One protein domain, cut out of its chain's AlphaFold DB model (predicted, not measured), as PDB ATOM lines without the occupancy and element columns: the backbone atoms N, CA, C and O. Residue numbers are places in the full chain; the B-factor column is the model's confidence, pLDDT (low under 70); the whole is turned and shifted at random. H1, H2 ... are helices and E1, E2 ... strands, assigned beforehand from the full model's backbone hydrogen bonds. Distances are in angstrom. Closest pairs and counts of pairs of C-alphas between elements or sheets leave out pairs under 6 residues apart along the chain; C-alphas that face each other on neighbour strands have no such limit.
ATOM      1  N   LYS A 327      -0.397  25.292  54.539       88.25
ATOM      2  CA  LYS A 327      -1.357  24.177  54.490       88.25
ATOM      3  C   LYS A 327      -2.335  24.340  53.332       88.25
ATOM      4  O   LYS A 327      -2.586  23.381  52.612       88.25
ATOM      5  N   PHE A 328      -2.848  25.553  53.123       90.56
ATOM      6  CA  PHE A 328      -3.754  25.841  52.016       90.56
ATOM      7  C   PHE A 328      -3.073  25.699  50.655       90.56
ATOM      8  O   PHE A 328      -3.647  25.082  49.766       90.56
ATOM      9  N   LYS A 329      -1.836  26.186  50.500       90.31
ATOM     10  CA  LYS A 329      -1.043  25.972  49.282       90.31
ATOM     11  C   LYS A 329      -0.913  24.478  48.962       90.31
ATOM     12  O   LYS A 329      -1.227  24.055  47.856       90.31
ATOM     13  N   HIS A 330      -0.525  23.659  49.940       90.62
ATOM     14  CA  HIS A 330      -0.416  22.209  49.746       90.62
ATOM     15  C   HIS A 330      -1.760  21.534  49.466       90.62
ATOM     16  O   HIS A 330      -1.827  20.612  48.654       90.62
ATOM     17  N   PHE A 331      -2.830  21.988  50.119       92.88
ATOM     18  CA  PHE A 331      -4.185  21.538  49.829       92.88
ATOM     19  C   PHE A 331      -4.565  21.844  48.377       92.88
ATOM     20  O   PHE A 331      -5.045  20.956  47.675       92.88
ATOM     21  N   TRP A 332      -4.309  23.068  47.912       93.25
ATOM     22  CA  TRP A 332      -4.609  23.493  46.551       93.25
ATOM     23  C   TRP A 332      -3.826  22.665  45.530       93.25
ATOM     24  O   TRP A 332      -4.439  22.035  44.673       93.25
ATOM     25  N   ASP A 333      -2.500  22.570  45.693       91.81
ATOM     26  CA  ASP A 333      -1.607  21.789  44.821       91.81
ATOM     27  C   ASP A 333      -2.036  20.316  44.698       91.81
ATOM     28  O   ASP A 333      -1.863  19.693  43.651       91.81
ATOM     29  N   LYS A 334      -2.567  19.736  45.780       93.19
ATOM     30  CA  LYS A 334      -2.913  18.312  45.841       93.19
ATOM     31  C   LYS A 334      -4.326  18.009  45.360       93.19
ATOM     32  O   LYS A 334      -4.552  16.936  44.801       93.19
ATOM     33  N   TYR A 335      -5.283  18.886  45.650       92.25
ATOM     34  CA  TYR A 335      -6.700  18.547  45.554       92.25
ATOM     35  C   TYR A 335      -7.487  19.357  44.528       92.25
ATOM     36  O   TYR A 335      -8.573  18.904  44.154       92.25
ATOM     37  N   MET A 336      -6.964  20.497  44.072       91.88
ATOM     38  CA  MET A 336      -7.616  21.359  43.087       91.88
ATOM     39  C   MET A 336      -6.989  21.139  41.710       91.88
ATOM     40  O   MET A 336      -5.794  21.345  41.520       91.88
ATOM     41  N   ILE A 337      -7.800  20.706  40.747       91.56
ATOM     42  CA  ILE A 337      -7.361  20.361  39.387       91.56
ATOM     43  C   ILE A 337      -8.114  21.243  38.397       91.56
ATOM     44  O   ILE A 337      -9.313  21.443  38.566       91.56
ATOM     45  N   ALA A 338      -7.428  21.773  37.384       88.69
ATOM     46  CA  ALA A 338      -8.070  22.558  36.335       88.69
ATOM     47  C   ALA A 338      -9.065  21.690  35.544       88.69
ATOM     48  O   ALA A 338      -8.711  20.599  35.095       88.69
ATOM     49  N   ASP A 339     -10.296  22.169  35.401       88.38
ATOM     50  CA  ASP A 339     -11.395  21.463  34.740       88.38
ATOM     51  C   ASP A 339     -12.429  22.488  34.255       88.38
ATOM     52  O   ASP A 339     -13.009  23.203  35.069       88.38
ATOM     53  N   GLU A 340     -12.637  22.587  32.940       83.75
ATOM     54  CA  GLU A 340     -13.430  23.653  32.311       83.75
ATOM     55  C   GLU A 340     -14.925  23.614  32.671       83.75
ATOM     56  O   GLU A 340     -15.616  24.627  32.557       83.75
ATOM     57  N   GLU A 341     -15.430  22.474  33.141       82.88
ATOM     58  CA  GLU A 341     -16.855  22.279  33.425       82.88
ATOM     59  C   GLU A 341     -17.233  22.616  34.873       82.88
ATOM     60  O   GLU A 341     -18.416  22.739  35.201       82.88
ATOM     61  N   TYR A 342     -16.242  22.785  35.752       84.06
ATOM     62  CA  TYR A 342     -16.469  22.942  37.185       84.06
ATOM     63  C   TYR A 342     -16.135  24.341  37.697       84.06
ATOM     64  O   TYR A 342     -15.165  24.993  37.302       84.06
ATOM     65  N   SER A 343     -16.948  24.781  38.651       86.12
ATOM     66  CA  SER A 343     -16.727  25.999  39.412       86.12
ATOM     67  C   SER A 343     -17.172  25.828  40.861       86.12
ATOM     68  O   SER A 343     -18.121  25.098  41.177       86.12
ATOM     69  N   TYR A 344     -16.458  26.502  41.756       87.31
ATOM     70  CA  TYR A 344     -16.704  26.455  43.194       87.31
ATOM     71  C   TYR A 344     -16.786  27.865  43.744       87.31
ATOM     72  O   TYR A 344     -15.990  28.724  43.370       87.31
ATOM     73  N   ASP A 345     -17.706  28.094  44.671       89.56
ATOM     74  CA  ASP A 345     -17.662  29.321  45.455       89.56
ATOM     75  C   ASP A 345     -16.445  29.287  46.396       89.56
ATOM     76  O   ASP A 345     -16.047  28.241  46.916       89.56
ATOM     77  N   LEU A 346     -15.821  30.438  46.621       89.44
ATOM     78  CA  LEU A 346     -14.671  30.575  47.505       89.44
ATOM     79  C   LEU A 346     -14.992  30.117  48.932       89.44
ATOM     80  O   LEU A 346     -14.129  29.523  49.577       89.44
ATOM     81  N   GLN A 347     -16.211  30.353  49.422       89.31
ATOM     82  CA  GLN A 347     -16.641  29.853  50.724       89.31
ATOM     83  C   GLN A 347     -16.711  28.323  50.733       89.31
ATOM     84  O   GLN A 347     -16.237  27.704  51.681       89.31
ATOM     85  N   GLU A 348     -17.207  27.704  49.658       89.25
ATOM     86  CA  GLU A 348     -17.242  26.243  49.536       89.25
ATOM     87  C   GLU A 348     -15.824  25.650  49.602       89.25
ATOM     88  O   GLU A 348     -15.570  24.702  50.348       89.25
ATOM     89  N   VAL A 349     -14.872  26.222  48.853       90.12
ATOM     90  CA  VAL A 349     -13.468  25.777  48.878       90.12
ATOM     91  C   VAL A 349     -12.870  25.939  50.275       90.12
ATOM     92  O   VAL A 349     -12.184  25.036  50.767       90.12
ATOM     93  N   LEU A 350     -13.146  27.071  50.925       90.25
ATOM     94  CA  LEU A 350     -12.663  27.362  52.267       90.25
ATOM     95  C   LEU A 350     -13.191  26.345  53.284       90.25
ATOM     96  O   LEU A 350     -12.410  25.816  54.073       90.25
ATOM     97  N   ASP A 351     -14.478  26.014  53.226       88.00
ATOM     98  CA  ASP A 351     -15.111  25.040  54.117       88.00
ATOM     99  C   ASP A 351     -14.521  23.636  53.922       88.00
ATOM    100  O   ASP A 351     -14.234  22.924  54.894       88.00
ATOM    101  N   VAL A 352     -14.277  23.236  52.666       88.69
ATOM    102  CA  VAL A 352     -13.619  21.958  52.351       88.69
ATOM    103  C   VAL A 352     -12.210  21.917  52.937       88.69
ATOM    104  O   VAL A 352     -11.854  20.924  53.577       88.69
ATOM    105  N   PHE A 353     -11.429  22.983  52.759       91.06
ATOM    106  CA  PHE A 353     -10.082  23.096  53.313       91.06
ATOM    107  C   PHE A 353     -10.084  23.026  54.845       91.06
ATOM    108  O   PHE A 353      -9.399  22.184  55.429       91.06
ATOM    109  N   GLN A 354     -10.871  23.882  55.504       90.19
ATOM    110  CA  GLN A 354     -10.878  24.001  56.964       90.19
ATOM    111  C   GLN A 354     -11.259  22.679  57.633       90.19
ATOM    112  O   GLN A 354     -10.687  22.289  58.654       90.19
ATOM    113  N   LYS A 355     -12.189  21.946  57.015       85.81
ATOM    114  CA  LYS A 355     -12.603  20.624  57.473       85.81
ATOM    115  C   LYS A 355     -11.536  19.557  57.256       85.81
ATOM    116  O   LYS A 355     -11.346  18.713  58.133       85.81
ATOM    117  N   GLN A 356     -10.878  19.571  56.097       87.62
ATOM    118  CA  GLN A 356      -9.851  18.594  55.744       87.62
ATOM    119  C   GLN A 356      -8.625  18.727  56.651       87.62
ATOM    120  O   GLN A 356      -8.164  17.736  57.214       87.62
ATOM    121  N   GLU A 357      -8.139  19.953  56.831       85.69
ATOM    122  CA  GLU A 357      -6.915  20.238  57.584       85.69
ATOM    123  C   GLU A 357      -7.164  20.446  59.086       85.69
ATOM    124  O   GLU A 357      -6.217  20.508  59.869       85.69
ATOM    125  N   ARG A 358      -8.434  20.525  59.511       84.38
ATOM    126  CA  ARG A 358      -8.845  20.856  60.890       84.38
ATOM    127  C   ARG A 358      -8.200  22.159  61.373       84.38
ATOM    128  O   ARG A 358      -7.717  22.256  62.501       84.38
ATOM    129  N   THR A 359      -8.189  23.159  60.498       85.69
ATOM    130  CA  THR A 359      -7.610  24.486  60.745       85.69
ATOM    131  C   THR A 359      -8.555  25.584  60.302       85.69
ATOM    132  O   THR A 359      -9.426  25.356  59.471       85.69
ATOM    133  N   THR A 360      -8.347  26.797  60.802       85.75
ATOM    134  CA  THR A 360      -9.091  27.983  60.378       85.75
ATOM    135  C   THR A 360      -8.252  28.839  59.436       85.75
ATOM    136  O   THR A 360      -7.058  29.047  59.638       85.75
ATOM    137  N   LEU A 361      -8.876  29.357  58.387       87.62
ATOM    138  CA  LEU A 361      -8.257  30.299  57.457       87.62
ATOM    139  C   LEU A 361      -9.306  31.331  57.075       87.62
ATOM    140  O   LEU A 361     -10.462  30.967  56.867       87.62
ATOM    141  N   THR A 362      -8.935  32.605  57.012       88.56
ATOM    142  CA  THR A 362      -9.885  33.634  56.580       88.56
ATOM    143  C   THR A 362      -9.994  33.653  55.060       88.56
ATOM    144  O   THR A 362      -9.063  33.259  54.349       88.56
ATOM    145  N   MET A 363     -11.120  34.140  54.541       86.81
ATOM    146  CA  MET A 363     -11.311  34.273  53.098       86.81
ATOM    147  C   MET A 363     -10.276  35.224  52.477       86.81
ATOM    148  O   MET A 363      -9.798  34.967  51.374       86.81
ATOM    149  N   GLU A 364      -9.882  36.289  53.183       84.69
ATOM    150  CA  GLU A 364      -8.831  37.205  52.724       84.69
ATOM    151  C   GLU A 364      -7.486  36.489  52.599       84.69
ATOM    152  O   GLU A 364      -6.812  36.627  51.582       84.69
ATOM    153  N   SER A 365      -7.138  35.669  53.594       85.88
ATOM    154  CA  SER A 365      -5.904  34.880  53.602       85.88
ATOM    155  C   SER A 365      -5.881  33.872  52.448       85.88
ATOM    156  O   SER A 365      -4.862  33.691  51.790       85.88
ATOM    157  N   MET A 366      -7.020  33.239  52.152       88.56
ATOM    158  CA  MET A 366      -7.155  32.332  51.010       88.56
ATOM    159  C   MET A 366      -6.963  33.063  49.674       88.56
ATOM    160  O   MET A 366      -6.171  32.631  48.836       88.56
ATOM    161  N   LYS A 367      -7.647  34.200  49.485       86.19
ATOM    162  CA  LYS A 367      -7.489  35.059  48.299       86.19
ATOM    163  C   LYS A 367      -6.047  35.552  48.148       86.19
ATOM    164  O   LYS A 367      -5.550  35.680  47.027       86.19
ATOM    165  N   GLU A 368      -5.353  35.796  49.257       82.94
ATOM    166  CA  GLU A 368      -3.933  36.125  49.244       82.94
ATOM    167  C   GLU A 368      -3.108  34.981  48.647       82.94
ATOM    168  O   GLU A 368      -2.388  35.224  47.682       82.94
ATOM    169  N   VAL A 369      -3.259  33.738  49.124       87.19
ATOM    170  CA  VAL A 369      -2.521  32.593  48.555       87.19
ATOM    171  C   VAL A 369      -2.793  32.444  47.058       87.19
ATOM    172  O   VAL A 369      -1.849  32.349  46.272       87.19
ATOM    173  N   LEU A 370      -4.069  32.500  46.657       88.31
ATOM    174  CA  LEU A 370      -4.473  32.398  45.252       88.31
ATOM    175  C   LEU A 370      -3.815  33.474  44.390       88.31
ATOM    176  O   LEU A 370      -3.224  33.176  43.359       88.31
ATOM    177  N   SER A 371      -3.830  34.722  44.848       83.38
ATOM    178  CA  SER A 371      -3.240  35.832  44.097       83.38
ATOM    179  C   SER A 371      -1.706  35.873  44.122       83.38
ATOM    180  O   SER A 371      -1.117  36.572  43.297       83.38
ATOM    181  N   VAL A 372      -1.034  35.210  45.074       82.25
ATOM    182  CA  VAL A 372       0.441  35.117  45.125       82.25
ATOM    183  C   VAL A 372       0.955  33.991  44.230       82.25
ATOM    184  O   VAL A 372       1.873  34.216  43.439       82.25
ATOM    185  N   GLU A 373       0.404  32.787  44.386       85.50
ATOM    186  CA  GLU A 373       0.953  31.564  43.784       85.50
ATOM    187  C   GLU A 373       0.215  31.132  42.519       85.50
ATOM    188  O   GLU A 373       0.830  30.538  41.635       85.50
ATOM    189  N   TYR A 374      -1.064  31.485  42.383       87.44
ATOM    190  CA  TYR A 374      -1.915  31.029  41.284       87.44
ATOM    191  C   TYR A 374      -2.591  32.202  40.547       87.44
ATOM    192  O   TYR A 374      -3.816  32.252  40.442       87.44
ATOM    193  N   PRO A 375      -1.820  33.158  39.989       82.00
ATOM    194  CA  PRO A 375      -2.372  34.342  39.322       82.00
ATOM    195  C   PRO A 375      -3.201  34.028  38.064       82.00
ATOM    196  O   PRO A 375      -3.890  34.909  37.563       82.00
ATOM    197  N   SER A 376      -3.129  32.800  37.542       82.81
ATOM    198  CA  SER A 376      -3.950  32.311  36.428       82.81
ATOM    199  C   SER A 376      -5.337  31.820  36.851       82.81
ATOM    200  O   SER A 376      -6.150  31.498  35.988       82.81
ATOM    201  N   VAL A 377      -5.613  31.710  38.154       86.62
ATOM    202  CA  VAL A 377      -6.935  31.315  38.651       86.62
ATOM    203  C   VAL A 377      -7.921  32.440  38.365       86.62
ATOM    204  O   VAL A 377      -7.774  33.557  38.861       86.62
ATOM    205  N   MET A 378      -8.940  32.130  37.570       83.81
ATOM    206  CA  MET A 378     -10.016  33.058  37.246       83.81
ATOM    207  C   MET A 378     -11.036  33.058  38.384       83.81
ATOM    208  O   MET A 378     -11.618  32.021  38.705       83.81
ATOM    209  N   ILE A 379     -11.238  34.223  38.998       85.31
ATOM    210  CA  ILE A 379     -12.234  34.427  40.051       85.31
ATOM    211  C   ILE A 379     -13.243  35.456  39.546       85.31
ATOM    212  O   ILE A 379     -12.874  36.607  39.313       85.31
ATOM    213  N   ASP A 380     -14.498  35.041  39.391       81.62
ATOM    214  CA  ASP A 380     -15.619  35.921  39.060       81.62
ATOM    215  C   ASP A 380     -16.470  36.155  40.314       81.62
ATOM    216  O   ASP A 380     -17.114  35.241  40.835       81.62
ATOM    217  N   GLY A 381     -16.396  37.367  40.871       82.50
ATOM    218  CA  GLY A 381     -17.006  37.702  42.159       82.50
ATOM    219  C   GLY A 381     -16.467  36.835  43.306       82.50
ATOM    220  O   GLY A 381     -15.365  37.062  43.812       82.50
ATOM    221  N   THR A 382     -17.263  35.855  43.738       85.19
ATOM    222  CA  THR A 382     -16.899  34.861  44.763       85.19
ATOM    223  C   THR A 382     -16.646  33.471  44.192       85.19
ATOM    224  O   THR A 382     -16.326  32.568  44.954       85.19
ATOM    225  N   THR A 383     -16.740  33.279  42.878       86.50
ATOM    226  CA  THR A 383     -16.647  31.959  42.249       86.50
ATOM    227  C   THR A 383     -15.280  31.747  41.607       86.50
ATOM    228  O   THR A 383     -14.840  32.531  40.771       86.50
ATOM    229  N   VAL A 384     -14.617  30.656  41.976       89.06
ATOM    230  CA  VAL A 384     -13.446  30.110  41.286       89.06
ATOM    231  C   VAL A 384     -13.923  29.337  40.063       89.06
ATOM    232  O   VAL A 384     -14.660  28.356  40.189       89.06
ATOM    233  N   MET A 385     -13.472  29.761  38.889       87.44
ATOM    234  CA  MET A 385     -13.848  29.171  37.608       87.44
ATOM    235  C   MET A 385     -12.800  28.171  37.134       87.44
ATOM    236  O   MET A 385     -11.604  28.416  37.283       87.44
ATOM    237  N   TYR A 386     -13.260  27.105  36.485       89.12
ATOM    238  CA  TYR A 386     -12.433  26.117  35.793       89.12
ATOM    239  C   TYR A 386     -11.566  25.250  36.710       89.12
ATOM    240  O   TYR A 386     -10.427  24.917  36.379       89.12
ATOM    241  N   TYR A 387     -12.094  24.897  37.883       89.50
ATOM    242  CA  TYR A 387     -11.416  24.011  38.824       89.50
ATOM    243  C   TYR A 387     -12.374  22.995  39.422       89.50
ATOM    244  O   TYR A 387     -13.504  23.314  39.782       89.50
ATOM    245  N   LYS A 388     -11.859  21.784  39.619       89.69
ATOM    246  CA  LYS A 388     -12.502  20.664  40.295       89.69
ATOM    247  C   LYS A 388     -11.783  20.309  41.588       89.69
ATOM    248  O   LYS A 388     -10.557  20.209  41.616       89.69
ATOM    249  N   CYS A 389     -12.550  20.046  42.647       89.06
ATOM    250  CA  CYS A 389     -12.015  19.509  43.893       89.06
ATOM    251  C   CYS A 389     -12.117  17.978  43.910       89.06
ATOM    252  O   CYS A 389     -13.204  17.405  43.847       89.06
ATOM    253  N   THR A 390     -10.991  17.291  44.071       88.69
ATOM    254  CA  THR A 390     -10.961  15.816  44.145       88.69
ATOM    255  C   THR A 390     -11.534  15.254  45.448       88.69
ATOM    256  O   THR A 390     -12.003  14.120  45.470       88.69
ATOM    257  N   ILE A 391     -11.547  16.036  46.536       86.06
ATOM    258  CA  ILE A 391     -12.143  15.617  47.821       86.06
ATOM    259  C   ILE A 391     -13.669  15.788  47.816       86.06
ATOM    260  O   ILE A 391     -14.362  15.266  48.695       86.06
ATOM    261  N   TRP A 392     -14.214  16.598  46.910       87.81
ATOM    262  CA  TRP A 392     -15.645  16.863  46.857       87.81
ATOM    263  C   TRP A 392     -16.099  17.180  45.444       87.81
ATOM    264  O   TRP A 392     -15.873  18.274  44.927       87.81
ATOM    265  N   ASN A 393     -16.791  16.215  44.849       83.81
ATOM    266  CA  ASN A 393     -17.500  16.419  43.602       83.81
ATOM    267  C   ASN A 393     -18.914  16.912  43.917       83.81
ATOM    268  O   ASN A 393     -19.769  16.125  44.318       83.81
ATOM    269  N   LYS A 394     -19.122  18.217  43.748       84.31
ATOM    270  CA  LYS A 394     -20.373  18.901  44.078       84.31
ATOM    271  C   LYS A 394     -21.559  18.381  43.263       84.31
ATOM    272  O   LYS A 394     -22.632  18.193  43.817       84.31
ATOM    273  N   ASN A 395     -21.341  18.085  41.983       84.81
ATOM    274  CA  ASN A 395     -22.378  17.588  41.078       84.81
ATOM    275  C   ASN A 395     -22.840  16.195  41.508       84.81
ATOM    276  O   ASN A 395     -24.021  16.000  41.754       84.81
ATOM    277  N   LEU A 396     -21.895  15.270  41.732       83.31
ATOM    278  CA  LEU A 396     -22.228  13.923  42.216       83.31
ATOM    279  C   LEU A 396     -22.940  13.951  43.573       83.31
ATOM    280  O   LEU A 396     -23.812  13.125  43.820       83.31
ATOM    281  N   ASP A 397     -22.567  14.873  44.462       83.44
ATOM    282  CA  ASP A 397     -23.203  15.026  45.775       83.44
ATOM    283  C   ASP A 397     -24.671  15.469  45.646       83.44
ATOM    284  O   ASP A 397     -25.551  14.925  46.315       83.44
ATOM    285  N   ILE A 398     -24.950  16.394  44.720       83.12
ATOM    286  CA  ILE A 398     -26.313  16.830  44.391       83.12
ATOM    287  C   ILE A 398     -27.093  15.708  43.690       83.12
ATOM    288  O   ILE A 398     -28.222  15.433  44.087       83.12
ATOM    289  N   ASP A 399     -26.493  15.003  42.724       83.25
ATOM    290  CA  ASP A 399     -27.127  13.881  42.016       83.25
ATOM    291  C   ASP A 399     -27.506  12.748  42.989       83.25
ATOM    292  O   ASP A 399     -28.594  12.171  42.919       83.25
ATOM    293  N   MET A 400     -26.628  12.434  43.949       81.25
ATOM    294  CA  MET A 400     -26.926  11.470  45.012       81.25
ATOM    295  C   MET A 400     -28.088  11.941  45.890       81.25
ATOM    296  O   MET A 400     -28.952  11.133  46.230       81.25
ATOM    297  N   ALA A 401     -28.152  13.231  46.226       79.69
ATOM    298  CA  ALA A 401     -29.267  13.788  46.985       79.69
ATOM    299  C   ALA A 401     -30.587  13.762  46.194       79.69
ATOM    300  O   ALA A 401     -31.623  13.433  46.768       79.69
ATOM    301  N   MET A 402     -30.552  14.025  44.883       78.44
ATOM    302  CA  MET A 402     -31.718  13.932  43.991       78.44
ATOM    303  C   MET A 402     -32.283  12.511  43.927       78.44
ATOM    304  O   MET A 402     -33.495  12.333  43.926       78.44
ATOM    305  N   ASN A 403     -31.422  11.493  43.945       77.56
ATOM    306  CA  ASN A 403     -31.864  10.096  43.957       77.56
ATOM    307  C   ASN A 403     -32.528   9.671  45.282       77.56
ATOM    308  O   ASN A 403     -33.267   8.689  45.312       77.56
ATOM    309  N   VAL A 404     -32.249  10.375  46.383       73.75
ATOM    310  CA  VAL A 404     -32.758  10.047  47.727       73.75
ATOM    311  C   VAL A 404     -33.990  10.884  48.100       73.75
ATOM    312  O   VAL A 404     -34.829  10.431  48.879       73.75
ATOM    313  N   CYS A 405     -34.126  12.091  47.553       68.44
ATOM    314  CA  CYS A 405     -35.198  13.029  47.876       68.44
ATOM    315  C   CYS A 405     -36.265  13.091  46.777       68.44
ATOM    316  O   CYS A 405     -35.984  13.463  45.648       68.44
ATOM    317  N   THR A 406     -37.523  12.830  47.131       63.28
ATOM    318  CA  THR A 406     -38.682  12.899  46.218       63.28
ATOM    319  C   THR A 406     -39.499  14.190  46.397       63.28
ATOM    320  O   THR A 406     -40.725  14.137  46.466       63.28
ATOM    321  N   GLN A 407     -38.842  15.341  46.581       64.25
ATOM    322  CA  GLN A 407     -39.506  16.627  46.860       64.25
ATOM    323  C   GLN A 407     -39.623  17.481  45.587       64.25
ATOM    324  O   GLN A 407     -38.632  17.673  44.890       64.25
ATOM    325  N   GLU A 408     -40.812  18.030  45.311       62.69
ATOM    326  CA  GLU A 408     -41.055  18.923  44.160       62.69
ATOM    327  C   GLU A 408     -40.667  20.389  44.442       62.69
ATOM    328  O   GLU A 408     -40.347  21.140  43.519       62.69
ATOM    329  N   ASP A 409     -40.665  20.812  45.713       76.44
ATOM    330  CA  ASP A 409     -40.260  22.165  46.109       76.44
ATOM    331  C   ASP A 409     -38.734  22.267  46.268       76.44
ATOM    332  O   ASP A 409     -38.129  21.628  47.135       76.44
ATOM    333  N   LYS A 410     -38.113  23.132  45.455       74.12
ATOM    334  CA  LYS A 410     -36.662  23.387  45.437       74.12
ATOM    335  C   LYS A 410     -36.133  23.888  46.780       74.12
ATOM    336  O   LYS A 410     -35.023  23.523  47.166       74.12
ATOM    337  N   PHE A 411     -36.913  24.696  47.504       75.12
ATOM    338  CA  PHE A 411     -36.488  25.232  48.796       75.12
ATOM    339  C   PHE A 411     -36.459  24.135  49.866       75.12
ATOM    340  O   PHE A 411     -35.443  23.951  50.542       75.12
ATOM    341  N   ALA A 412     -37.539  23.357  49.964       76.00
ATOM    342  CA  ALA A 412     -37.616  22.203  50.855       76.00
ATOM    343  C   ALA A 412     -36.559  21.140  50.510       76.00
ATOM    344  O   ALA A 412     -35.964  20.538  51.408       76.00
ATOM    345  N   PHE A 413     -36.266  20.951  49.219       79.94
ATOM    346  CA  PHE A 413     -35.226  20.033  48.772       79.94
ATOM    347  C   PHE A 413     -33.827  20.503  49.187       79.94
ATOM    348  O   PHE A 413     -33.061  19.708  49.727       79.94
ATOM    349  N   TYR A 414     -33.502  21.792  49.047       81.12
ATOM    350  CA  TYR A 414     -32.225  22.326  49.529       81.12
ATOM    351  C   TYR A 414     -32.074  22.198  51.056       81.12
ATOM    352  O   TYR A 414     -31.014  21.812  51.558       81.12
ATOM    353  N   GLU A 415     -33.137  22.446  51.828       79.69
ATOM    354  CA  GLU A 415     -33.117  22.198  53.276       79.69
ATOM    355  C   GLU A 415     -32.870  20.726  53.621       79.69
ATOM    356  O   GLU A 415     -32.209  20.417  54.613       79.69
ATOM    357  N   GLN A 416     -33.409  19.797  52.836       75.94
ATOM    358  CA  GLN A 416     -33.182  18.376  53.057       75.94
ATOM    359  C   GLN A 416     -31.771  17.961  52.620       75.94
ATOM    360  O   GLN A 416     -31.101  17.233  53.350       75.94
ATOM    361  N   TYR A 417     -31.276  18.489  51.499       79.00
ATOM    362  CA  TYR A 417     -29.904  18.306  51.025       79.00
ATOM    363  C   TYR A 417     -28.884  18.764  52.069       79.00
ATOM    364  O   TYR A 417     -27.973  18.015  52.404       79.00
ATOM    365  N   THR A 418     -29.079  19.939  52.668       78.81
ATOM    366  CA  THR A 418     -28.198  20.440  53.738       78.81
ATOM    367  C   THR A 418     -28.250  19.596  55.019       78.81
ATOM    368  O   THR A 418     -27.290  19.598  55.788       78.81
ATOM    369  N   LYS A 419     -29.335  18.843  55.250       75.38
ATOM    370  CA  LYS A 419     -29.479  17.905  56.380       75.38
ATOM    371  C   LYS A 419     -28.881  16.521  56.079       75.38
ATOM    372  O   LYS A 419     -28.333  15.899  56.989       75.38
ATOM    373  N   ILE A 420     -28.980  16.048  54.831       70.69
ATOM    374  CA  ILE A 420     -28.459  14.750  54.356       70.69
ATOM    375  C   ILE A 420     -26.955  14.823  54.086       70.69
ATOM    376  O   ILE A 420     -26.211  13.916  54.468       70.69
ATOM    377  N   SER A 421     -26.489  15.909  53.462       61.12
ATOM    378  CA  SER A 421     -25.067  16.196  53.314       61.12
ATOM    379  C   SER A 421     -24.518  16.559  54.684       61.12
ATOM    380  O   SER A 421     -24.399  17.714  55.082       61.12
ATOM    381  N   HIS A 422     -24.148  15.539  55.448       56.25
ATOM    382  CA  HIS A 422     -23.610  15.723  56.788       56.25
ATOM    383  C   HIS A 422     -22.307  16.534  56.812       56.25
ATOM    384  O   HIS A 422     -21.751  16.745  57.897       56.25
ATOM    385  N   LYS A 423     -21.729  16.924  55.658       57.69
ATOM    386  CA  LYS A 423     -20.370  17.456  55.644       57.69
ATOM    387  C   LYS A 423     -20.022  18.567  54.650       57.69
ATOM    388  O   LYS A 423     -19.047  19.242  54.993       57.69
ATOM    389  N   LYS A 424     -20.689  18.758  53.506       67.38
ATOM    390  CA  LYS A 424     -20.280  19.744  52.480       67.38
ATOM    391  C   LYS A 424     -21.496  20.178  51.659       67.38
ATOM    392  O   LYS A 424     -22.075  19.350  50.972       67.38
ATOM    393  N   CYS A 425     -21.893  21.441  51.734       73.00
ATOM    394  CA  CYS A 425     -23.089  21.912  51.040       73.00
ATOM    395  C   CYS A 425     -22.696  22.849  49.904       73.00
ATOM    396  O   CYS A 425     -21.887  23.755  50.096       73.00
ATOM    397  N   ALA A 426     -23.292  22.633  48.735       79.50
ATOM    398  CA  ALA A 426     -23.267  23.614  47.657       79.50
ATOM    399  C   ALA A 426     -23.991  24.891  48.095       79.50
ATOM    400  O   ALA A 426     -24.922  24.815  48.900       79.50
ATOM    401  N   THR A 427     -23.617  26.045  47.544       80.31
ATOM    402  CA  THR A 427     -24.402  27.267  47.737       80.31
ATOM    403  C   THR A 427     -25.827  27.069  47.220       80.31
ATOM    404  O   THR A 427     -26.062  26.375  46.225       80.31
ATOM    405  N   LYS A 428     -26.795  27.698  47.895       81.19
ATOM    406  CA  LYS A 428     -28.217  27.601  47.539       81.19
ATOM    407  C   LYS A 428     -28.470  27.980  46.079       81.19
ATOM    408  O   LYS A 428     -29.146  27.250  45.367       81.19
ATOM    409  N   GLU A 429     -27.874  29.083  45.630       78.50
ATOM    410  CA  GLU A 429     -28.016  29.576  44.255       78.50
ATOM    411  C   GLU A 429     -27.498  28.569  43.223       78.50
ATOM    412  O   GLU A 429     -28.150  28.323  42.206       78.50
ATOM    413  N   TYR A 430     -26.349  27.940  43.493       80.25
ATOM    414  CA  TYR A 430     -25.821  26.909  42.608       80.25
ATOM    415  C   TYR A 430     -26.727  25.677  42.589       80.25
ATOM    416  O   TYR A 430     -27.030  25.160  41.516       80.25
ATOM    417  N   PHE A 431     -27.161  25.211  43.763       82.00
ATOM    418  CA  PHE A 431     -28.030  24.044  43.893       82.00
ATOM    419  C   PHE A 431     -29.328  24.223  43.101       82.00
ATOM    420  O   PHE A 431     -29.677  23.376  42.283       82.00
ATOM    421  N   GLU A 432     -30.006  25.357  43.284       80.88
ATOM    422  CA  GLU A 432     -31.249  25.663  42.576       80.88
ATOM    423  C   GLU A 432     -31.041  25.727  41.061       80.88
ATOM    424  O   GLU A 432     -31.873  25.219  40.306       80.88
ATOM    425  N   LYS A 433     -29.926  26.304  40.597       82.00
ATOM    426  CA  LYS A 433     -29.587  26.352  39.170       82.00
ATOM    427  C   LYS A 433     -29.318  24.959  38.601       82.00
ATOM    428  O   LYS A 433     -29.846  24.640  37.543       82.00
ATOM    429  N   TYR A 434     -28.528  24.140  39.290       81.19
ATOM    430  CA  TYR A 434     -28.153  22.800  38.838       81.19
ATOM    431  C   TYR A 434     -29.376  21.880  38.724       81.19
ATOM    432  O   TYR A 434     -29.619  21.318  37.662       81.19
ATOM    433  N   VAL A 435     -30.221  21.840  39.762       80.06
ATOM    434  CA  VAL A 435     -31.481  21.067  39.783       80.06
ATOM    435  C   VAL A 435     -32.511  21.591  38.765       80.06
ATOM    436  O   VAL A 435     -33.486  20.918  38.466       80.06
ATOM    437  N   SER A 436     -32.340  22.807  38.236       76.25
ATOM    438  CA  SER A 436     -33.213  23.336  37.175       76.25
ATOM    439  C   SER A 436     -32.771  22.949  35.761       76.25
ATOM    440  O   SER A 436     -33.535  23.167  34.823       76.25
ATOM    441  N   ILE A 437     -31.525  22.495  35.598       69.12
ATOM    442  CA  ILE A 437     -30.918  22.153  34.302       69.12
ATOM    443  C   ILE A 437     -30.967  20.640  34.060       69.12
ATOM    444  O   ILE A 437     -31.148  20.224  32.915       69.12
ATOM    445  N   VAL A 438     -30.780  19.853  35.124       58.50
ATOM    446  CA  VAL A 438     -30.976  18.393  35.166       58.50
ATOM    447  C   VAL A 438     -32.464  18.083  35.240       58.50
ATOM    448  O   VAL A 438     -32.895  17.153  34.522       58.50
TER     449      VAL A 438
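Overview. This is residues 327 to 438 of the 438 residues of an uncharacterized protein of viral metagenome (UniProt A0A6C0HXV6). The model has two lobes set end to end along its longest axis. One lobe is a small, strongly twisted sheet of three strands with H2 over it and H1 and H3 meeting H2 and each other; the other is a loose group of three crossed helices, H4, H5 and H6. The printed part has 112 residues, with six named helices and three named strands in the order H1 E1 H2 H3 E2 E3 H4 H5 H6. The sheet runs E1 E3 E2, all antiparallel, and the class is mixed, helices and strands. The whole is compact, with a radius of gyration of the C-alphas of 14.6 A, yet elongated, spanning 45 by 28 by 21 A.

Along the chain. In the sheet, E1 is residues 336 to 345, 13.0 A long, E3 is residues 383 to 389, 13.4 A long, and E2 is residues 378 to 380. E1 bends by 130 degrees at residue 339. H2, residues 346 to 357, is 16.4 A long. H1, residues 327 to 335, begins at C-alpha 327 (-1.357, 24.177, 54.490), and H3 is residues 363 to 373, 15.6 A. H4, residues 394 to 404, is 15.7 A long and begins at C-alpha 394 (-20.373, 18.901, 44.078). H5 is residues 410 to 420, 14.9 A, and H6, residues 428 to 437, 14.6 A, ends at C-alpha 437 (-30.918, 22.153, 34.302).

Arrangement. E3 is the inner strand. Between E1 and E3, N 337 and O 388 are 2.9 A apart and N 384 and O 344 2.7 A, within hydrogen-bond range. E2 and E3 form a hairpin, with N 385 and O 378 at 2.9 A. E1, H2 H3 and E2 make a split strand-helix-strand unit, two strands running the same way with E3 between them; its crossover is right-handed. H2 is on the sheet at a height of 8.6 A. With its residues 346 to 350 alone, H2 touches H3, about perpendicular at 89 degrees; the C-alphas of Leu 350 and Met 363 are closest, 7.1 A. H1 only grazes the sheet, with residues 330 to 335. H4 only just is on the sheet, with 5 pairs of C-alphas within 10 A, and only grazes it with residues 394 to 395. H5 and H6 touch at a steep tilt of 66 degrees, opposite ways, closest at the C-alphas of Lys 410 and Glu 432, 6.5 A. H4 and H5 only just touch, with 3 pairs of C-alphas within 8 A, the closest those of Ala 401 and Tyr 417, 6.1 A. H2 and H5 are apart. In the six helices every O i to N i+4 pair is within hydrogen-bond range.

Size, cuts and confidence. The two C-alphas farthest apart, those of Val 372 and Thr 406, are 45.0 A from each other. The printed part has no cut and ends at residue 438, the chain's last. No link is long; that from H5 to H6 is short and the others are tight. Mean pLDDT of the printed part is 82.7, and residues 405 to 408, 421 to 424 and 437 to 438 are under 70.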